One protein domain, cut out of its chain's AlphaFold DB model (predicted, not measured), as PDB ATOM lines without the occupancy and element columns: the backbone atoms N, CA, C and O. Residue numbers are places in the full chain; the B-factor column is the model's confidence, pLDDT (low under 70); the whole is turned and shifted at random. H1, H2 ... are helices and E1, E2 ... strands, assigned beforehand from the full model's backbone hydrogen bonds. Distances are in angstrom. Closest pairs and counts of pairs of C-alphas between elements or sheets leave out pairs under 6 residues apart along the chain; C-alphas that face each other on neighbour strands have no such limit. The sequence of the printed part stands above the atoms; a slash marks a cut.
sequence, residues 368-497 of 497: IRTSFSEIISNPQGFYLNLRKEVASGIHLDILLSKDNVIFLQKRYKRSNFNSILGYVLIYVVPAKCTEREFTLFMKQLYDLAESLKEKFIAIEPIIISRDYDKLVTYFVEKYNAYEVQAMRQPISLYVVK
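Overview. This is residues 368 to 497 of the 497 residues of an uncharacterized protein of Candidatus Bathyarchaeota archaeon (UniProt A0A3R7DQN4). What is the main picture? A twisted sheet of five strands has the long helix H3 lengthwise over E3 and E4 on one face and two short helices, H1 and H2, over the opposite face. H4 lies near the edge strand E5, while the hairpin of E2 and E3 reaches the far end of the longest axis at Asn 416. What are its parts and size? The printed part has 130 residues with four named helices and five named strands, in the order H1 H2 E1 E2 E3 H3 E4 H4 E5, and its class is mixed, helices and strands. The sheet runs E1 E2 E3 E4 E5 and is mixed, antiparallel from E1 to E3 and parallel from E3 to E5. The whole is compact, with a radius of gyration of the C-alphas of 14.7 A and spans of 48 by 33 by 26 A.

Arrangement. How are the strands joined? E1, residues 394 to 402, E2, residues 405 to 414, and E3, residues 417 to 433, form a meander, each strand the antiparallel neighbour of the one before, in two hairpins; N 397 and O 409 are 2.9 A apart, and N 408 and O 424 are 2.9 A apart, both within hydrogen-bond range. E4, residues 459 to 468, is parallel to E3, with N 427 and O 462 at 2.8 A. E5, residues 492 to 496, is parallel to E4, with N 465 and O 494 at 3.0 A. Which helices are on the sheet? H3, residues 435 to 451, is on it at a height over the sheet of 9.5 A and runs along the strands, at 12 degrees to E3 on the local plane; the closest C-alphas of E3 and H3 are those of Tyr 427 and Phe 441, 6.7 A. On the opposite face are H1, residues 372 to 377, slantwise to the strands at a height of 8.4 A, and H2, residues 379 to 386, across them at 8.6 A. H4, residues 470 to 482, is also on the sheet and is near E5, with 7 pairs of C-alphas within 10 A. How do the helices meet? H3 and H4 only just touch, only at their ends, with 3 pairs of C-alphas within 8 A, the closest being Glu 435 and Val 472 at 6.3 A. H1 and H2 are close but not clearly touching, their closest C-alphas being those of Ile 375 and Phe 382, 5.8 A. In H1, H2, H3 and H4 every O i to N i+4 pair is within hydrogen-bond range.

Along the chain. Where do the elements begin and end? H1 begins at C-alpha 372, (73.642, 85.315, 120.613), and E5 ends at C-alpha 496, (70.850, 86.821, 113.823). H3 begins at C-alpha 435, (68.718, 104.787, 117.399). How long are the longer elements? From first to last C-alpha, E3 measures 39.9 A, E2 28.9 A and H3 24.1 A. E1 measures 23.3 A, E4 21.7 A and H4 18.3 A. Where do strands bend? E1 bends by 52 degrees at residue 399, E3 by 85 degrees at residue 430, and E4 by 94 degrees at residue 465.

Size, cuts and confidence. How far does it reach? The two C-alphas farthest apart are those of Asn 416 and Lys 470, 47.8 A. Is the printed part whole? It has no cut, no link is long, and Lys 497 is the chain's last residue. Where is confidence low? The model's mean pLDDT over the printed part is 89.1, and residues 388 to 391 and 453 to 457 are under 70.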
ATOM      1  N   ILE A 368      73.423  85.931 109.721       91.38
ATOM      2  CA  ILE A 368      74.289  84.883 110.276       91.38
ATOM      3  C   ILE A 368      73.464  83.772 110.936       91.38
ATOM      4  O   ILE A 368      72.375  84.011 111.452       91.38
ATOM      5  N   ARG A 369      73.986  82.539 110.894       87.00
ATOM      6  CA  ARG A 369      73.380  81.338 111.492       87.00
ATOM      7  C   ARG A 369      74.116  80.972 112.785       87.00
ATOM      8  O   ARG A 369      74.785  79.947 112.844       87.00
ATOM      9  N   THR A 370      74.059  81.855 113.775       87.94
ATOM     10  CA  THR A 370      74.753  81.711 115.064       87.94
ATOM     11  C   THR A 370      73.880  82.337 116.141       87.94
ATOM     12  O   THR A 370      73.329  83.413 115.917       87.94
ATOM     13  N   SER A 371      73.745  81.692 117.300       91.88
ATOM     14  CA  SER A 371      72.949  82.246 118.407       91.88
ATOM     15  C   SER A 371      73.701  83.357 119.146       91.88
ATOM     16  O   SER A 371      74.929  83.341 119.220       91.88
ATOM     17  N   PHE A 372      72.989  84.299 119.773       92.19
ATOM     18  CA  PHE A 372      73.642  85.315 120.613       92.19
ATOM     19  C   PHE A 372      74.478  84.700 121.742       92.19
ATOM     20  O   PHE A 372      75.577  85.174 122.014       92.19
ATOM     21  N   SER A 373      73.990  83.620 122.360       90.56
ATOM     22  CA  SER A 373      74.715  82.887 123.402       90.56
ATOM     23  C   SER A 373      76.047  82.333 122.909       90.56
ATOM     24  O   SER A 373      77.028  82.386 123.640       90.56
ATOM     25  N   GLU A 374      76.100  81.842 121.671       89.94
ATOM     26  CA  GLU A 374      77.323  81.315 121.061       89.94
ATOM     27  C   GLU A 374      78.324  82.429 120.727       89.94
ATOM     28  O   GLU A 374      79.525  82.266 120.928       89.94
ATOM     29  N   ILE A 375      77.837  83.594 120.290       91.31
ATOM     30  CA  ILE A 375      78.681  84.773 120.044       91.31
ATOM     31  C   ILE A 375      79.333  85.248 121.347       91.31
ATOM     32  O   ILE A 375      80.515  85.588 121.356       91.31
ATOM     33  N   ILE A 376      78.576  85.262 122.447       91.56
ATOM     34  CA  ILE A 376      79.061  85.704 123.760       91.56
ATOM     35  C   ILE A 376      80.012  84.668 124.377       91.56
ATOM     36  O   ILE A 376      81.019  85.053 124.975       91.56
ATOM     37  N   SER A 377      79.731  83.369 124.228       91.38
ATOM     38  CA  SER A 377      80.553  82.301 124.813       91.38
ATOM     39  C   SER A 377      81.829  82.004 124.021       91.38
ATOM     40  O   SER A 377      82.832  81.618 124.619       91.38
ATOM     41  N   ASN A 378      81.829  82.211 122.699       92.69
ATOM     42  CA  ASN A 378      82.990  82.009 121.830       92.69
ATOM     43  C   ASN A 378      83.158  83.145 120.796       92.69
ATOM     44  O   ASN A 378      83.053  82.927 119.581       92.69
ATOM     45  N   PRO A 379      83.477  84.372 121.244       92.12
ATOM     46  CA  PRO A 379      83.584  85.522 120.348       92.12
ATOM     47  C   PRO A 379      84.739  85.416 119.347       92.12
ATOM     48  O   PRO A 379      84.654  85.944 118.237       92.12
ATOM     49  N   GLN A 380      85.818  84.718 119.713       91.69
ATOM     50  CA  GLN A 380      86.967  84.491 118.836       91.69
ATOM     51  C   GLN A 380      86.580  83.584 117.664       91.69
ATOM     52  O   GLN A 380      86.809  83.945 116.510       91.69
ATOM     53  N   GLY A 381      85.958  82.434 117.952       89.25
ATOM     54  CA  GLY A 381      85.484  81.502 116.928       89.25
ATOM     55  C   GLY A 381      84.446  82.146 116.017       89.25
ATOM     56  O   GLY A 381      84.538  82.024 114.797       89.25
ATOM     57  N   PHE A 382      83.523  82.920 116.591       90.75
ATOM     58  CA  PHE A 382      82.565  83.707 115.821       90.75
ATOM     59  C   PHE A 382      83.251  84.675 114.839       90.75
ATOM     60  O   PHE A 382      82.952  84.650 113.642       90.75
ATOM     61  N   TYR A 383      84.196  85.498 115.307       90.94
ATOM     62  CA  TYR A 383      84.893  86.452 114.437       90.94
ATOM     63  C   TYR A 383      85.706  85.750 113.338       90.94
ATOM     64  O   TYR A 383      85.693  86.185 112.185       90.94
ATOM     65  N   LEU A 384      86.386  84.644 113.657       87.69
ATOM     66  CA  LEU A 384      87.134  83.861 112.667       87.69
ATOM     67  C   LEU A 384      86.206  83.256 111.601       87.69
ATOM     68  O   LEU A 384      86.521  83.315 110.415       87.69
ATOM     69  N   ASN A 385      85.026  82.768 111.990       86.50
ATOM     70  CA  ASN A 385      84.025  82.249 111.053       86.50
ATOM     71  C   ASN A 385      83.447  83.340 110.135       86.50
ATOM     72  O   ASN A 385      83.166  83.082 108.961       86.50
ATOM     73  N   LEU A 386      83.289  84.569 110.643       86.25
ATOM     74  CA  LEU A 386      82.892  85.728 109.834       86.25
ATOM     75  C   LEU A 386      83.948  86.106 108.788       86.25
ATOM     76  O   LEU A 386      83.610  86.576 107.698       86.25
ATOM     77  N   ARG A 387      85.228  85.944 109.125       83.88
ATOM     78  CA  ARG A 387      86.372  86.331 108.297       83.88
ATOM     79  C   ARG A 387      87.047  85.067 107.762       83.88
ATOM     80  O   ARG A 387      88.139  84.715 108.178       83.88
ATOM     81  N   LYS A 388      86.399  84.407 106.797       68.81
ATOM     82  CA  LYS A 388      86.835  83.124 106.198       68.81
ATOM     83  C   LYS A 388      88.282  83.092 105.660       68.81
ATOM     84  O   LYS A 388      88.803  82.012 105.419       68.81
ATOM     85  N   GLU A 389      88.933  84.246 105.502       62.19
ATOM     86  CA  GLU A 389      90.307  84.418 105.004       62.19
ATOM     87  C   GLU A 389      91.245  85.039 106.059       62.19
ATOM     88  O   GLU A 389      92.026  85.951 105.776       62.19
ATOM     89  N   VAL A 390      91.173  84.604 107.319       64.88
ATOM     90  CA  VAL A 390      92.172  85.036 108.307       64.88
ATOM     91  C   VAL A 390      93.504  84.337 108.012       64.88
ATOM     92  O   VAL A 390      93.616  83.118 108.114       64.88
ATOM     93  N   ALA A 391      94.525  85.120 107.650       65.69
ATOM     94  CA  ALA A 391      95.881  84.627 107.414       65.69
ATOM     95  C   ALA A 391      96.419  83.814 108.606       65.69
ATOM     96  O   ALA A 391      96.188  84.158 109.771       65.69
ATOM     97  N   SER A 392      97.184  82.758 108.314       70.94
ATOM     98  CA  SER A 392      97.829  81.932 109.336       70.94
ATOM     99  C   SER A 392      98.716  82.784 110.259       70.94
ATOM    100  O   SER A 392      99.478  83.642 109.810       70.94
ATOM    101  N   GLY A 393      98.590  82.570 111.574       76.56
ATOM    102  CA  GLY A 393      99.326  83.315 112.606       76.56
ATOM    103  C   GLY A 393      98.587  84.516 113.207       76.56
ATOM    104  O   GLY A 393      99.149  85.192 114.067       76.56
ATOM    105  N   ILE A 394      97.342  84.800 112.807       85.12
ATOM    106  CA  ILE A 394      96.507  85.782 113.512       85.12
ATOM    107  C   ILE A 394      95.835  85.120 114.720       85.12
ATOM    108  O   ILE A 394      95.116  84.134 114.589       85.12
ATOM    109  N   HIS A 395      96.028  85.716 115.893       88.88
ATOM    110  CA  HIS A 395      95.372  85.351 117.142       88.88
ATOM    111  C   HIS A 395      94.506  86.508 117.632       88.88
ATOM    112  O   HIS A 395      94.818  87.678 117.398       88.88
ATOM    113  N   LEU A 396      93.425  86.177 118.329       91.25
ATOM    114  CA  LEU A 396      92.548  87.142 118.979       91.25
ATOM    115  C   LEU A 396      92.673  86.932 120.479       91.25
ATOM    116  O   LEU A 396      92.462  85.817 120.933       91.25
ATOM    117  N   ASP A 397      92.981  87.972 121.241       92.25
ATOM    118  CA  ASP A 397      92.950  87.933 122.704       92.25
ATOM    119  C   ASP A 397      91.684  88.677 123.171       92.25
ATOM    120  O   ASP A 397      91.415  89.785 122.703       92.25
ATOM    121  N   ILE A 398      90.879  88.086 124.061       93.00
ATOM    122  CA  ILE A 398      89.709  88.768 124.639       93.00
ATOM    123  C   ILE A 398      90.219  89.743 125.701       93.00
ATOM    124  O   ILE A 398      90.777  89.319 126.711       93.00
ATOM    125  N   LEU A 399      90.034  91.042 125.476       90.94
ATOM    126  CA  LEU A 399      90.415  92.083 126.434       90.94
ATOM    127  C   LEU A 399      89.260  92.453 127.367       90.94
ATOM    128  O   LEU A 399      89.478  92.756 128.536       90.94
ATOM    129  N   LEU A 400      88.031  92.422 126.852       90.12
ATOM    130  CA  LEU A 400      86.811  92.618 127.623       90.12
ATOM    131  C   LEU A 400      85.712  91.745 127.021       90.12
ATOM    132  O   LEU A 400      85.534  91.713 125.807       90.12
ATOM    133  N   SER A 401      84.958  91.062 127.869       89.31
ATOM    134  CA  SER A 401      83.682  90.457 127.501       89.31
ATOM    135  C   SER A 401      82.750  90.686 128.675       89.31
ATOM    136  O   SER A 401      82.868  90.024 129.707       89.31
ATOM    137  N   LYS A 402      81.918  91.721 128.577       87.75
ATOM    138  CA  LYS A 402      80.991  92.089 129.642       87.75
ATOM    139  C   LYS A 402      79.663  92.506 129.042       87.75
ATOM    140  O   LYS A 402      79.614  93.345 128.142       87.75
ATOM    141  N   ASP A 403      78.594  91.943 129.593       86.06
ATOM    142  CA  ASP A 403      77.225  92.174 129.154       86.06
ATOM    143  C   ASP A 403      77.091  91.883 127.647       86.06
ATOM    144  O   ASP A 403      77.245  90.749 127.200       86.06
ATOM    145  N   ASN A 404      76.862  92.933 126.865       91.06
ATOM    146  CA  ASN A 404      76.645  92.908 125.423       91.06
ATOM    147  C   ASN A 404      77.846  93.448 124.625       91.06
ATOM    148  O   ASN A 404      77.733  93.680 123.421       91.06
ATOM    149  N   VAL A 405      78.975  93.698 125.291       93.88
ATOM    150  CA  VAL A 405      80.158  94.345 124.719       93.88
ATOM    151  C   VAL A 405      81.338  93.396 124.784       93.88
ATOM    152  O   VAL A 405      81.769  92.974 125.860       93.88
ATOM    153  N   ILE A 406      81.891  93.095 123.620       95.25
ATOM    154  CA  ILE A 406      83.046  92.223 123.475       95.25
ATOM    155  C   ILE A 406      84.141  93.009 122.765       95.25
ATOM    156  O   ILE A 406      83.934  93.579 121.694       95.25
ATOM    157  N   PHE A 407      85.326  93.015 123.355       94.06
ATOM    158  CA  PHE A 407      86.495  93.699 122.839       94.06
ATOM    159  C   PHE A 407      87.643  92.710 122.670       94.06
ATOM    160  O   PHE A 407      88.098  92.085 123.634       94.06
ATOM    161  N   LEU A 408      88.109  92.571 121.433       94.38
ATOM    162  CA  LEU A 408      89.171  91.645 121.051       94.38
ATOM    163  C   LEU A 408      90.400  92.422 120.580       94.38
ATOM    164  O   LEU A 408      90.280  93.399 119.841       94.38
ATOM    165  N   GLN A 409      91.591  91.950 120.933       93.00
ATOM    166  CA  GLN A 409      92.854  92.412 120.366       93.00
ATOM    167  C   GLN A 409      93.328  91.436 119.295       93.00
ATOM    168  O   GLN A 409      93.552  90.258 119.568       93.00
ATOM    169  N   LYS A 410      93.530  91.936 118.079       91.62
ATOM    170  CA  LYS A 410      94.069  91.171 116.958       91.62
ATOM    171  C   LYS A 410      95.590  91.227 116.988       91.62
ATOM    172  O   LYS A 410      96.173  92.311 116.966       91.62
ATOM    173  N   ARG A 411      96.244  90.069 117.003       90.56
ATOM    174  CA  ARG A 411      97.706  89.943 117.059       90.56
ATOM    175  C   ARG A 411      98.212  89.028 115.968       90.56
ATOM    176  O   ARG A 411      97.559  88.048 115.639       90.56
ATOM    177  N   TYR A 412      99.397  89.317 115.459       88.75
ATOM    178  CA  TYR A 412     100.154  88.377 114.647       88.75
ATOM    179  C   TYR A 412     101.206  87.706 115.528       88.75
ATOM    180  O   TYR A 412     102.034  88.409 116.112       88.75
ATOM    181  N   LYS A 413     101.175  86.374 115.638       86.06
ATOM    182  CA  LYS A 413     102.190  85.579 116.342       86.06
ATOM    183  C   LYS A 413     102.871  84.626 115.364       86.06
ATOM    184  O   LYS A 413     102.218  83.803 114.725       86.06
ATOM    185  N   ARG A 414     104.200  84.700 115.286       85.88
ATOM    186  CA  ARG A 414     105.036  83.725 114.570       85.88
ATOM    187  C   ARG A 414     106.370  83.583 115.285       85.88
ATOM    188  O   ARG A 414     107.091  84.568 115.317       85.88
ATOM    189  N   SER A 415     106.653  82.396 115.836       79.38
ATOM    190  CA  SER A 415     107.871  81.956 116.561       79.38
ATOM    191  C   SER A 415     108.560  82.982 117.482       79.38
ATOM    192  O   SER A 415     108.550  82.776 118.687       79.38
ATOM    193  N   ASN A 416     109.091  84.094 116.960       80.25
ATOM    194  CA  ASN A 416     109.770  85.159 117.715       80.25
ATOM    195  C   ASN A 416     109.149  86.567 117.547       80.25
ATOM    196  O   ASN A 416     109.705  87.547 118.036       80.25
ATOM    197  N   PHE A 417     108.025  86.703 116.841       77.50
ATOM    198  CA  PHE A 417     107.385  87.986 116.545       77.50
ATOM    199  C   PHE A 417     105.953  88.017 117.075       77.50
ATOM    200  O   PHE A 417     105.161  87.114 116.800       77.50
ATOM    201  N   ASN A 418     105.629  89.066 117.832       86.00
ATOM    202  CA  ASN A 418     104.301  89.312 118.382       86.00
ATOM    203  C   ASN A 418     103.957  90.792 118.198       86.00
ATOM    204  O   ASN A 418     104.485  91.643 118.915       86.00
ATOM    205  N   SER A 419     103.092  91.101 117.235       87.06
ATOM    206  CA  SER A 419     102.643  92.469 116.971       87.06
ATOM    207  C   SER A 419     101.133  92.592 117.107       87.06
ATOM    208  O   SER A 419     100.379  91.695 116.729       87.06
ATOM    209  N   ILE A 420     100.680  93.724 117.646       88.44
ATOM    210  CA  ILE A 420      99.262  94.088 117.652       88.44
ATOM    211  C   ILE A 420      98.922  94.611 116.255       88.44
ATOM    212  O   ILE A 420      99.557  95.542 115.765       88.44
ATOM    213  N   LEU A 421      97.934  93.995 115.612       87.81
ATOM    214  CA  LEU A 421      97.434  94.390 114.294       87.81
ATOM    215  C   LEU A 421      96.274  95.384 114.388       87.81
ATOM    216  O   LEU A 421      96.020  96.121 113.441       87.81
ATOM    217  N   GLY A 422      95.552  95.377 115.505       90.56
ATOM    218  CA  GLY A 422      94.384  96.213 115.732       90.56
ATOM    219  C   GLY A 422      93.454  95.573 116.746       90.56
ATOM    220  O   GLY A 422      93.843  94.673 117.494       90.56
ATOM    221  N   TYR A 423      92.212  96.024 116.745       92.75
ATOM    222  CA  TYR A 423      91.203  95.602 117.691       92.75
ATOM    223  C   TYR A 423      89.855  95.409 117.011       92.75
ATOM    224  O   TYR A 423      89.617  95.926 115.922       92.75
ATOM    225  N   VAL A 424      88.966  94.679 117.671       94.06
ATOM    226  CA  VAL A 424      87.598  94.438 117.216       94.06
ATOM    227  C   VAL A 424      86.657  94.757 118.366       94.06
ATOM    228  O   VAL A 424      86.841  94.244 119.470       94.06
ATOM    229  N   LEU A 425      85.653  95.586 118.104       95.38
ATOM    230  CA  LEU A 425      84.542  95.835 119.015       95.38
ATOM    231  C   LEU A 425      83.309  95.126 118.461       95.38
ATOM    232  O   LEU A 425      82.832  95.488 117.390       95.38
ATOM    233  N   ILE A 426      82.792  94.141 119.189       96.38
ATOM    234  CA  ILE A 426      81.544  93.451 118.863       96.38
ATOM    235  C   ILE A 426      80.488  93.869 119.885       96.38
ATOM    236  O   ILE A 426      80.669  93.684 121.089       96.38
ATOM    237  N   TYR A 427      79.383  94.423 119.397       96.62
ATOM    238  CA  TYR A 427      78.248  94.849 120.207       96.62
ATOM    239  C   TYR A 427      77.016  94.008 119.879       96.62
ATOM    240  O   TYR A 427      76.565  93.965 118.733       96.62
ATOM    241  N   VAL A 428      76.482  93.313 120.877       96.31
ATOM    242  CA  VAL A 428      75.369  92.375 120.715       96.31
ATOM    243  C   VAL A 428      74.080  93.009 121.224       96.31
ATOM    244  O   VAL A 428      73.965  93.371 122.387       96.31
ATOM    245  N   VAL A 429      73.071  93.120 120.368       96.19
ATOM    246  CA  VAL A 429      71.742  93.627 120.717       96.19
ATOM    247  C   VAL A 429      70.743  92.478 120.571       96.19
ATOM    248  O   VAL A 429      70.326  92.171 119.460       96.19
ATOM    249  N   PRO A 430      70.310  91.822 121.665       93.38
ATOM    250  CA  PRO A 430      69.421  90.658 121.573       93.38
ATOM    251  C   PRO A 430      68.025  90.934 120.982       93.38
ATOM    252  O   PRO A 430      67.266  89.997 120.735       93.38
ATOM    253  N   ALA A 431      67.676  92.206 120.782       94.69
ATOM    254  CA  ALA A 431      66.406  92.686 120.247       94.69
ATOM    255  C   ALA A 431      66.618  93.420 118.909       94.69
ATOM    256  O   ALA A 431      67.554  93.115 118.177       94.69
ATOM    257  N   LYS A 432      65.735  94.362 118.562       95.81
ATOM    258  CA  LYS A 432      65.945  95.295 117.452       95.81
ATOM    259  C   LYS A 432      66.893  96.413 117.893       95.81
ATOM    260  O   LYS A 432      66.714  96.974 118.968       95.81
ATOM    261  N   CYS A 433      67.865  96.761 117.058       97.19
ATOM    262  CA  CYS A 433      68.775  97.874 117.297       97.19
ATOM    263  C   CYS A 433      68.097  99.181 116.877       97.19
ATOM    264  O   CYS A 433      67.964  99.454 115.677       97.19
ATOM    265  N   THR A 434      67.685  99.980 117.858       96.19
ATOM    266  CA  THR A 434      67.129 101.314 117.630       96.19
ATOM    267  C   THR A 434      68.232 102.369 117.573       96.19
ATOM    268  O   THR A 434      69.419 102.090 117.777       96.19
ATOM    269  N   GLU A 435      67.840 103.615 117.315       94.38
ATOM    270  CA  GLU A 435      68.718 104.787 117.399       94.38
ATOM    271  C   GLU A 435      69.431 104.887 118.760       94.38
ATOM    272  O   GLU A 435      70.601 105.277 118.822       94.38
ATOM    273  N   ARG A 436      68.759 104.494 119.853       95.38
ATOM    274  CA  ARG A 436      69.322 104.539 121.208       95.38
ATOM    275  C   ARG A 436      70.438 103.516 121.384       95.38
ATOM    276  O   ARG A 436      71.518 103.892 121.840       95.38
ATOM    277  N   GLU A 437      70.207 102.250 121.030       95.94
ATOM    278  CA  GLU A 437      71.241 101.212 121.133       95.94
ATOM    279  C   GLU A 437      72.425 101.534 120.223       95.94
ATOM    280  O   GLU A 437      73.572 101.388 120.641       95.94
ATOM    281  N   PHE A 438      72.165 102.049 119.019       96.75
ATOM    282  CA  PHE A 438      73.232 102.433 118.103       96.75
ATOM    283  C   PHE A 438      74.058 103.620 118.622       96.75
ATOM    284  O   PHE A 438      75.283 103.615 118.519       96.75
ATOM    285  N   THR A 439      73.424 104.618 119.240       95.62
ATOM    286  CA  THR A 439      74.143 105.746 119.861       95.62
ATOM    287  C   THR A 439      75.021 105.272 121.025       95.62
ATOM    288  O   THR A 439      76.152 105.738 121.173       95.62
ATOM    289  N   LEU A 440      74.545 104.317 121.833       94.25
ATOM    290  CA  LEU A 440      75.346 103.698 122.898       94.25
ATOM    291  C   LEU A 440      76.552 102.940 122.333       94.25
ATOM    292  O   LEU A 440      77.660 103.106 122.841       94.25
ATOM    293  N   PHE A 441      76.356 102.175 121.259       94.94
ATOM    294  CA  PHE A 441      77.436 101.502 120.540       94.94
ATOM    295  C   PHE A 441      78.493 102.492 120.037       94.94
ATOM    296  O   PHE A 441      79.684 102.318 120.297       94.94
ATOM    297  N   MET A 442      78.065 103.569 119.368       94.25
ATOM    298  CA  MET A 442      78.984 104.604 118.899       94.25
ATOM    299  C   MET A 442      79.733 105.237 120.072       94.25
ATOM    300  O   MET A 442      80.937 105.435 119.973       94.25
ATOM    301  N   LYS A 443      79.076 105.495 121.207       91.94
ATOM    302  CA  LYS A 443      79.753 106.052 122.385       91.94
ATOM    303  C   LYS A 443      80.858 105.123 122.879       91.94
ATOM    304  O   LYS A 443      81.979 105.573 123.081       91.94
ATOM    305  N   GLN A 444      80.575 103.828 122.992       91.06
ATOM    306  CA  GLN A 444      81.575 102.841 123.399       91.06
ATOM    307  C   GLN A 444      82.751 102.765 122.427       91.06
ATOM    308  O   GLN A 444      83.892 102.689 122.868       91.06
ATOM    309  N   LEU A 445      82.497 102.835 121.117       90.50
ATOM    310  CA  LEU A 445      83.560 102.892 120.113       90.50
ATOM    311  C   LEU A 445      84.476 104.108 120.322       90.50
ATOM    312  O   LEU A 445      85.693 103.989 120.194       90.50
ATOM    313  N   TYR A 446      83.899 105.263 120.656       86.44
ATOM    314  CA  TYR A 446      84.645 106.493 120.919       86.44
ATOM    315  C   TYR A 446      85.443 106.437 122.220       86.44
ATOM    316  O   TYR A 446      86.645 106.706 122.194       86.44
ATOM    317  N   ASP A 447      84.803 106.042 123.320       86.06
ATOM    318  CA  ASP A 447      85.445 105.902 124.630       86.06
ATOM    319  C   ASP A 447      86.610 104.897 124.546       86.06
ATOM    320  O   ASP A 447      87.692 105.111 125.094       86.06
ATOM    321  N   LEU A 448      86.422 103.817 123.782       85.56
ATOM    322  CA  LEU A 448      87.446 102.812 123.538       85.56
ATOM    323  C   LEU A 448      88.617 103.367 122.716       85.56
ATOM    324  O   LEU A 448      89.768 103.184 123.115       85.56
ATOM    325  N   ALA A 449      88.344 104.066 121.609       82.25
ATOM    326  CA  ALA A 449      89.382 104.714 120.805       82.25
ATOM    327  C   ALA A 449      90.218 105.691 121.649       82.25
ATOM    328  O   ALA A 449      91.447 105.675 121.581       82.25
ATOM    329  N   GLU A 450      89.568 106.484 122.501       78.38
ATOM    330  CA  GLU A 450      90.249 107.393 123.423       78.38
ATOM    331  C   GLU A 450      91.101 106.632 124.454       78.38
ATOM    332  O   GLU A 450      92.291 106.924 124.602       78.38
ATOM    333  N   SER A 451      90.540 105.604 125.103       78.94
ATOM    334  CA  SER A 451      91.219 104.837 126.161       78.94
ATOM    335  C   SER A 451      92.488 104.127 125.692       78.94
ATOM    336  O   SER A 451      93.487 104.081 126.410       78.94
ATOM    337  N   LEU A 452      92.484 103.605 124.466       74.00
ATOM    338  CA  LEU A 452      93.627 102.882 123.924       74.00
ATOM    339  C   LEU A 452      94.764 103.829 123.533       74.00
ATOM    340  O   LEU A 452      95.858 103.365 123.220       74.00
ATOM    341  N   LYS A 453      94.522 105.151 123.488       66.31
ATOM    342  CA  LYS A 453      95.379 106.109 122.764       66.31
ATOM    343  C   LYS A 453      95.653 105.634 121.325       66.31
ATOM    344  O   LYS A 453      96.656 106.005 120.702       66.31
ATOM    345  N   GLU A 454      94.765 104.783 120.811       59.78
ATOM    346  CA  GLU A 454      94.814 104.177 119.492       59.78
ATOM    347  C   GLU A 454      93.762 104.830 118.604       59.78
ATOM    348  O   GLU A 454      92.858 105.537 119.033       59.78
ATOM    349  N   LYS A 455      93.944 104.674 117.302       64.75
ATOM    350  CA  LYS A 455      93.196 105.438 116.302       64.75
ATOM    351  C   LYS A 455      91.833 104.771 116.066       64.75
ATOM    352  O   LYS A 455      91.759 103.548 116.102       64.75
ATOM    353  N   PHE A 456      90.798 105.520 115.662       59.50
ATOM    354  CA  PHE A 456      89.563 104.930 115.092       59.50
ATOM    355  C   PHE A 456      89.855 103.974 113.925       59.50
ATOM    356  O   PHE A 456      89.115 103.036 113.660       59.50
ATOM    357  N   ILE A 457      90.984 104.199 113.250       69.94
ATOM    358  CA  ILE A 457      91.537 103.356 112.185       69.94
ATOM    359  C   ILE A 457      91.879 101.935 112.683       69.94
ATOM    360  O   ILE A 457      91.953 101.011 111.883       69.94
ATOM    361  N   ALA A 458      92.112 101.740 113.982       82.38
ATOM    362  CA  ALA A 458      92.587 100.479 114.544       82.38
ATOM    363  C   ALA A 458      91.476  99.588 115.117       82.38
ATOM    364  O   ALA A 458      91.773  98.446 115.458       82.38
ATOM    365  N   ILE A 459      90.237 100.080 115.246       90.31
ATOM    366  CA  ILE A 459      89.129  99.333 115.858       90.31
ATOM    367  C   ILE A 459      88.109  98.983 114.783       90.31
ATOM    368  O   ILE A 459      87.467  99.873 114.238       90.31
ATOM    369  N   GLU A 460      87.946  97.695 114.501       93.62
ATOM    370  CA  GLU A 460      86.905  97.161 113.625       93.62
ATOM    371  C   GLU A 460      85.561  97.100 114.383       93.62
ATOM    372  O   GLU A 460      85.425  96.293 115.307       93.62
ATOM    373  N   PRO A 461      84.570  97.942 114.035       95.62
ATOM    374  CA  PRO A 461      83.271  97.987 114.692       95.62
ATOM    375  C   PRO A 461      82.291  96.986 114.071       95.62
ATOM    376  O   PRO A 461      81.973  97.050 112.880       95.62
ATOM    377  N   ILE A 462      81.752  96.095 114.896       96.75
ATOM    378  CA  ILE A 462      80.753  95.093 114.526       96.75
ATOM    379  C   ILE A 462      79.563  95.219 115.474       96.75
ATOM    380  O   ILE A 462      79.726  95.211 116.691       96.75
ATOM    381  N   ILE A 463      78.354  95.285 114.924       97.38
ATOM    382  CA  ILE A 463      77.113  95.199 115.695       97.38
ATOM    383  C   ILE A 463      76.247  94.065 115.151       97.38
ATOM    384  O   ILE A 463      76.215  93.793 113.946       97.38
ATOM    385  N   ILE A 464      75.597  93.360 116.068       96.75
ATOM    386  CA  ILE A 464      74.827  92.152 115.791       96.75
ATOM    387  C   ILE A 464      73.481  92.290 116.482       96.75
ATOM    388  O   ILE A 464      73.433  92.583 117.672       96.75
ATOM    389  N   SER A 465      72.394  92.080 115.748       97.19
ATOM    390  CA  SER A 465      71.039  92.346 116.231       97.19
ATOM    391  C   SER A 465      70.022  91.385 115.615       97.19
ATOM    392  O   SER A 465      70.348  90.698 114.648       97.19
ATOM    393  N   ARG A 466      68.785  91.319 116.126       95.44
ATOM    394  CA  ARG A 466      67.692  90.591 115.438       95.44
ATOM    395  C   ARG A 466      67.131  91.371 114.254       95.44
ATOM    396  O   ARG A 466      66.643  90.788 113.296       95.44
ATOM    397  N   ASP A 467      67.180  92.695 114.348       95.88
ATOM    398  CA  ASP A 467      66.730  93.630 113.318       95.88
ATOM    399  C   ASP A 467      67.338  95.021 113.583       95.88
ATOM    400  O   ASP A 467      67.921  95.257 114.647       95.88
ATOM    401  N   TYR A 468      67.206  95.953 112.646       95.94
ATOM    402  CA  TYR A 468      67.710  97.320 112.768       95.94
ATOM    403  C   TYR A 468      66.655  98.331 112.332       95.94
ATOM    404  O   TYR A 468      65.902  98.114 111.382       95.94
ATOM    405  N   ASP A 469      66.625  99.486 112.988       93.69
ATOM    406  CA  ASP A 469      65.860 100.616 112.467       93.69
ATOM    407  C   ASP A 469      66.404 101.074 111.106       93.69
ATOM    408  O   ASP A 469      67.614 101.176 110.898       93.69
ATOM    409  N   LYS A 470      65.495 101.431 110.186       91.44
ATOM    410  CA  LYS A 470      65.844 101.900 108.828       91.44
ATOM    411  C   LYS A 470      66.793 103.101 108.836       91.44
ATOM    412  O   LYS A 470      67.568 103.296 107.904       91.44
ATOM    413  N   LEU A 471      66.707 103.935 109.870       91.31
ATOM    414  CA  LEU A 471      67.585 105.087 110.017       91.31
ATOM    415  C   LEU A 471      69.009 104.652 110.386       91.31
ATOM    416  O   LEU A 471      69.963 105.192 109.828       91.31
ATOM    417  N   VAL A 472      69.162 103.652 111.260       93.81
ATOM    418  CA  VAL A 472      70.466 103.085 111.639       93.81
ATOM    419  C   VAL A 472      71.145 102.457 110.425       93.81
ATOM    420  O   VAL A 472      72.304 102.756 110.140       93.81
ATOM    421  N   THR A 473      70.417 101.642 109.660       94.50
ATOM    422  CA  THR A 473      70.958 100.996 108.453       94.50
ATOM    423  C   THR A 473      71.369 102.017 107.399       94.50
ATOM    424  O   THR A 473      72.454 101.911 106.827       94.50
ATOM    425  N   TYR A 474      70.545 103.045 107.180       93.50
ATOM    426  CA  TYR A 474      70.865 104.143 106.275       93.50
ATOM    427  C   TYR A 474      72.095 104.930 106.735       93.50
ATOM    428  O   TYR A 474      72.985 105.205 105.930       93.50
ATOM    429  N   PHE A 475      72.181 105.271 108.026       94.62
ATOM    430  CA  PHE A 475      73.350 105.957 108.570       94.62
ATOM    431  C   PHE A 475      74.621 105.141 108.355       94.62
ATOM    432  O   PHE A 475      75.604 105.695 107.877       94.62
ATOM    433  N   VAL A 476      74.603 103.839 108.648       95.69
ATOM    434  CA  VAL A 476      75.775 102.965 108.497       95.69
ATOM    435  C   VAL A 476      76.198 102.836 107.038       95.69
ATOM    436  O   VAL A 476      77.390 102.890 106.742       95.69
ATOM    437  N   GLU A 477      75.248 102.743 106.105       94.56
ATOM    438  CA  GLU A 477      75.556 102.770 104.674       94.56
ATOM    439  C   GLU A 477      76.282 104.065 104.282       94.56
ATOM    440  O   GLU A 477      77.315 104.022 103.607       94.56
ATOM    441  N   LYS A 478      75.781 105.219 104.738       94.56
ATOM    442  CA  LYS A 478      76.399 106.523 104.463       94.56
ATOM    443  C   LYS A 478      77.741 106.702 105.170       94.56
ATOM    444  O   LYS A 478      78.696 107.153 104.545       94.56
ATOM    445  N   TYR A 479      77.846 106.282 106.423       94.94
ATOM    446  CA  TYR A 479      79.090 106.269 107.183       94.94
ATOM    447  C   TYR A 479      80.154 105.445 106.450       94.94
ATOM    448  O   TYR A 479      81.248 105.940 106.196       94.94
ATOM    449  N   ASN A 480      79.819 104.228 106.016       95.38
ATOM    450  CA  ASN A 480      80.753 103.367 105.290       95.38
ATOM    451  C   ASN A 480      81.140 103.951 103.926       95.38
ATOM    452  O   ASN A 480      82.274 103.781 103.487       95.38
ATOM    453  N   ALA A 481      80.232 104.671 103.262       94.38
ATOM    454  CA  ALA A 481      80.532 105.342 102.001       94.38
ATOM    455  C   ALA A 481      81.453 106.563 102.177       94.38
ATOM    456  O   ALA A 481      82.285 106.820 101.307       94.38
ATOM    457  N   TYR A 482      81.311 107.322 103.267       94.94
ATOM    458  CA  TYR A 482      81.977 108.619 103.438       94.94
ATOM    459  C   TYR A 482      83.151 108.571 104.424       94.94
ATOM    460  O   TYR A 482      84.252 109.014 104.102       94.94
ATOM    461  N   GLU A 483      82.961 108.016 105.620       93.81
ATOM    462  CA  GLU A 483      83.961 108.041 106.696       93.81
ATOM    463  C   GLU A 483      85.121 107.066 106.458       93.81
ATOM    464  O   GLU A 483      86.252 107.351 106.857       93.81
ATOM    465  N   VAL A 484      84.897 105.977 105.717       91.81
ATOM    466  CA  VAL A 484      85.978 105.069 105.281       91.81
ATOM    467  C   VAL A 484      86.965 105.784 104.366       91.81
ATOM    468  O   VAL A 484      88.176 105.597 104.478       91.81
ATOM    469  N   GLN A 485      86.479 106.696 103.518       91.44
ATOM    470  CA  GLN A 485      87.363 107.538 102.709       91.44
ATOM    471  C   GLN A 485      88.215 108.471 103.578       91.44
ATOM    472  O   GLN A 485      89.276 108.908 103.138       91.44
ATOM    473  N   ALA A 486      87.779 108.762 104.807       87.00
ATOM    474  CA  ALA A 486      88.533 109.499 105.815       87.00
ATOM    475  C   ALA A 486      89.400 108.604 106.720       87.00
ATOM    476  O   ALA A 486      89.861 109.053 107.767       87.00
ATOM    477  N   MET A 487      89.677 107.371 106.280       85.44
ATOM    478  CA  MET A 487      90.502 106.361 106.954       85.44
ATOM    479  C   MET A 487      89.867 105.725 108.200       85.44
ATOM    480  O   MET A 487      90.551 104.989 108.905       85.44
ATOM    481  N   ARG A 488      88.580 105.956 108.488       88.44
ATOM    482  CA  ARG A 488      87.885 105.268 109.591       88.44
ATOM    483  C   ARG A 488      87.508 103.838 109.184       88.44
ATOM    484  O   ARG A 488      87.311 103.556 108.006       88.44
ATOM    485  N   GLN A 489      87.410 102.928 110.152       90.81
ATOM    486  CA  GLN A 489      86.975 101.553 109.882       90.81
ATOM    487  C   GLN A 489      85.474 101.502 109.553       90.81
ATOM    488  O   GLN A 489      84.703 102.237 110.181       90.81
ATOM    489  N   PRO A 490      85.040 100.660 108.594       94.62
ATOM    490  CA  PRO A 490      83.628 100.492 108.277       94.62
ATOM    491  C   PRO A 490      82.887  99.788 109.417       94.62
ATOM    492  O   PRO A 490      83.392  98.827 109.989       94.62
ATOM    493  N   ILE A 491      81.656 100.206 109.694       96.06
ATOM    494  CA  ILE A 491      80.768  99.534 110.647       96.06
ATOM    495  C   ILE A 491      80.111  98.344 109.948       96.06
ATOM    496  O   ILE A 491      79.433  98.505 108.928       96.06
ATOM    497  N   SER A 492      80.296  97.147 110.499       96.00
ATOM    498  CA  SER A 492      79.668  95.920 109.999       96.00
ATOM    499  C   SER A 492      78.379  95.620 110.769       96.00
ATOM    500  O   SER A 492      78.405  95.526 111.994       96.00
ATOM    501  N   LEU A 493      77.266  95.446 110.048       96.81
ATOM    502  CA  LEU A 493      75.973  95.036 110.609       96.81
ATOM    503  C   LEU A 493      75.702  93.566 110.286       96.81
ATOM    504  O   LEU A 493      75.854  93.158 109.133       96.81
ATOM    505  N   TYR A 494      75.228  92.806 111.272       96.12
ATOM    506  CA  TYR A 494      74.757  91.432 111.076       96.12
ATOM    507  C   TYR A 494      73.402  91.199 111.743       96.12
ATOM    508  O   TYR A 494      73.145  91.712 112.836       96.12
ATOM    509  N   VAL A 495      72.548  90.412 111.085       95.62
ATOM    510  CA  VAL A 495      71.268  89.944 111.633       95.62
ATOM    511  C   VAL A 495      71.385  88.489 112.077       95.62
ATOM    512  O   VAL A 495      71.777  87.637 111.280       95.62
ATOM    513  N   VAL A 496      71.022  88.196 113.325       92.69
ATOM    514  CA  VAL A 496      70.850  86.821 113.823       92.69
ATOM    515  C   VAL A 496      69.416  86.384 113.552       92.69
ATOM    516  O   VAL A 496      68.481  87.092 113.933       92.69
ATOM    517  N   LYS A 497      69.260  85.240 112.883       82.06
ATOM    518  CA  LYS A 497      67.962  84.582 112.693       82.06
ATOM    519  C   LYS A 497      67.702  83.531 113.753       82.06
ATOM    520  O   LYS A 497      68.670  82.825 114.112       82.06
TER     521      LYS A 497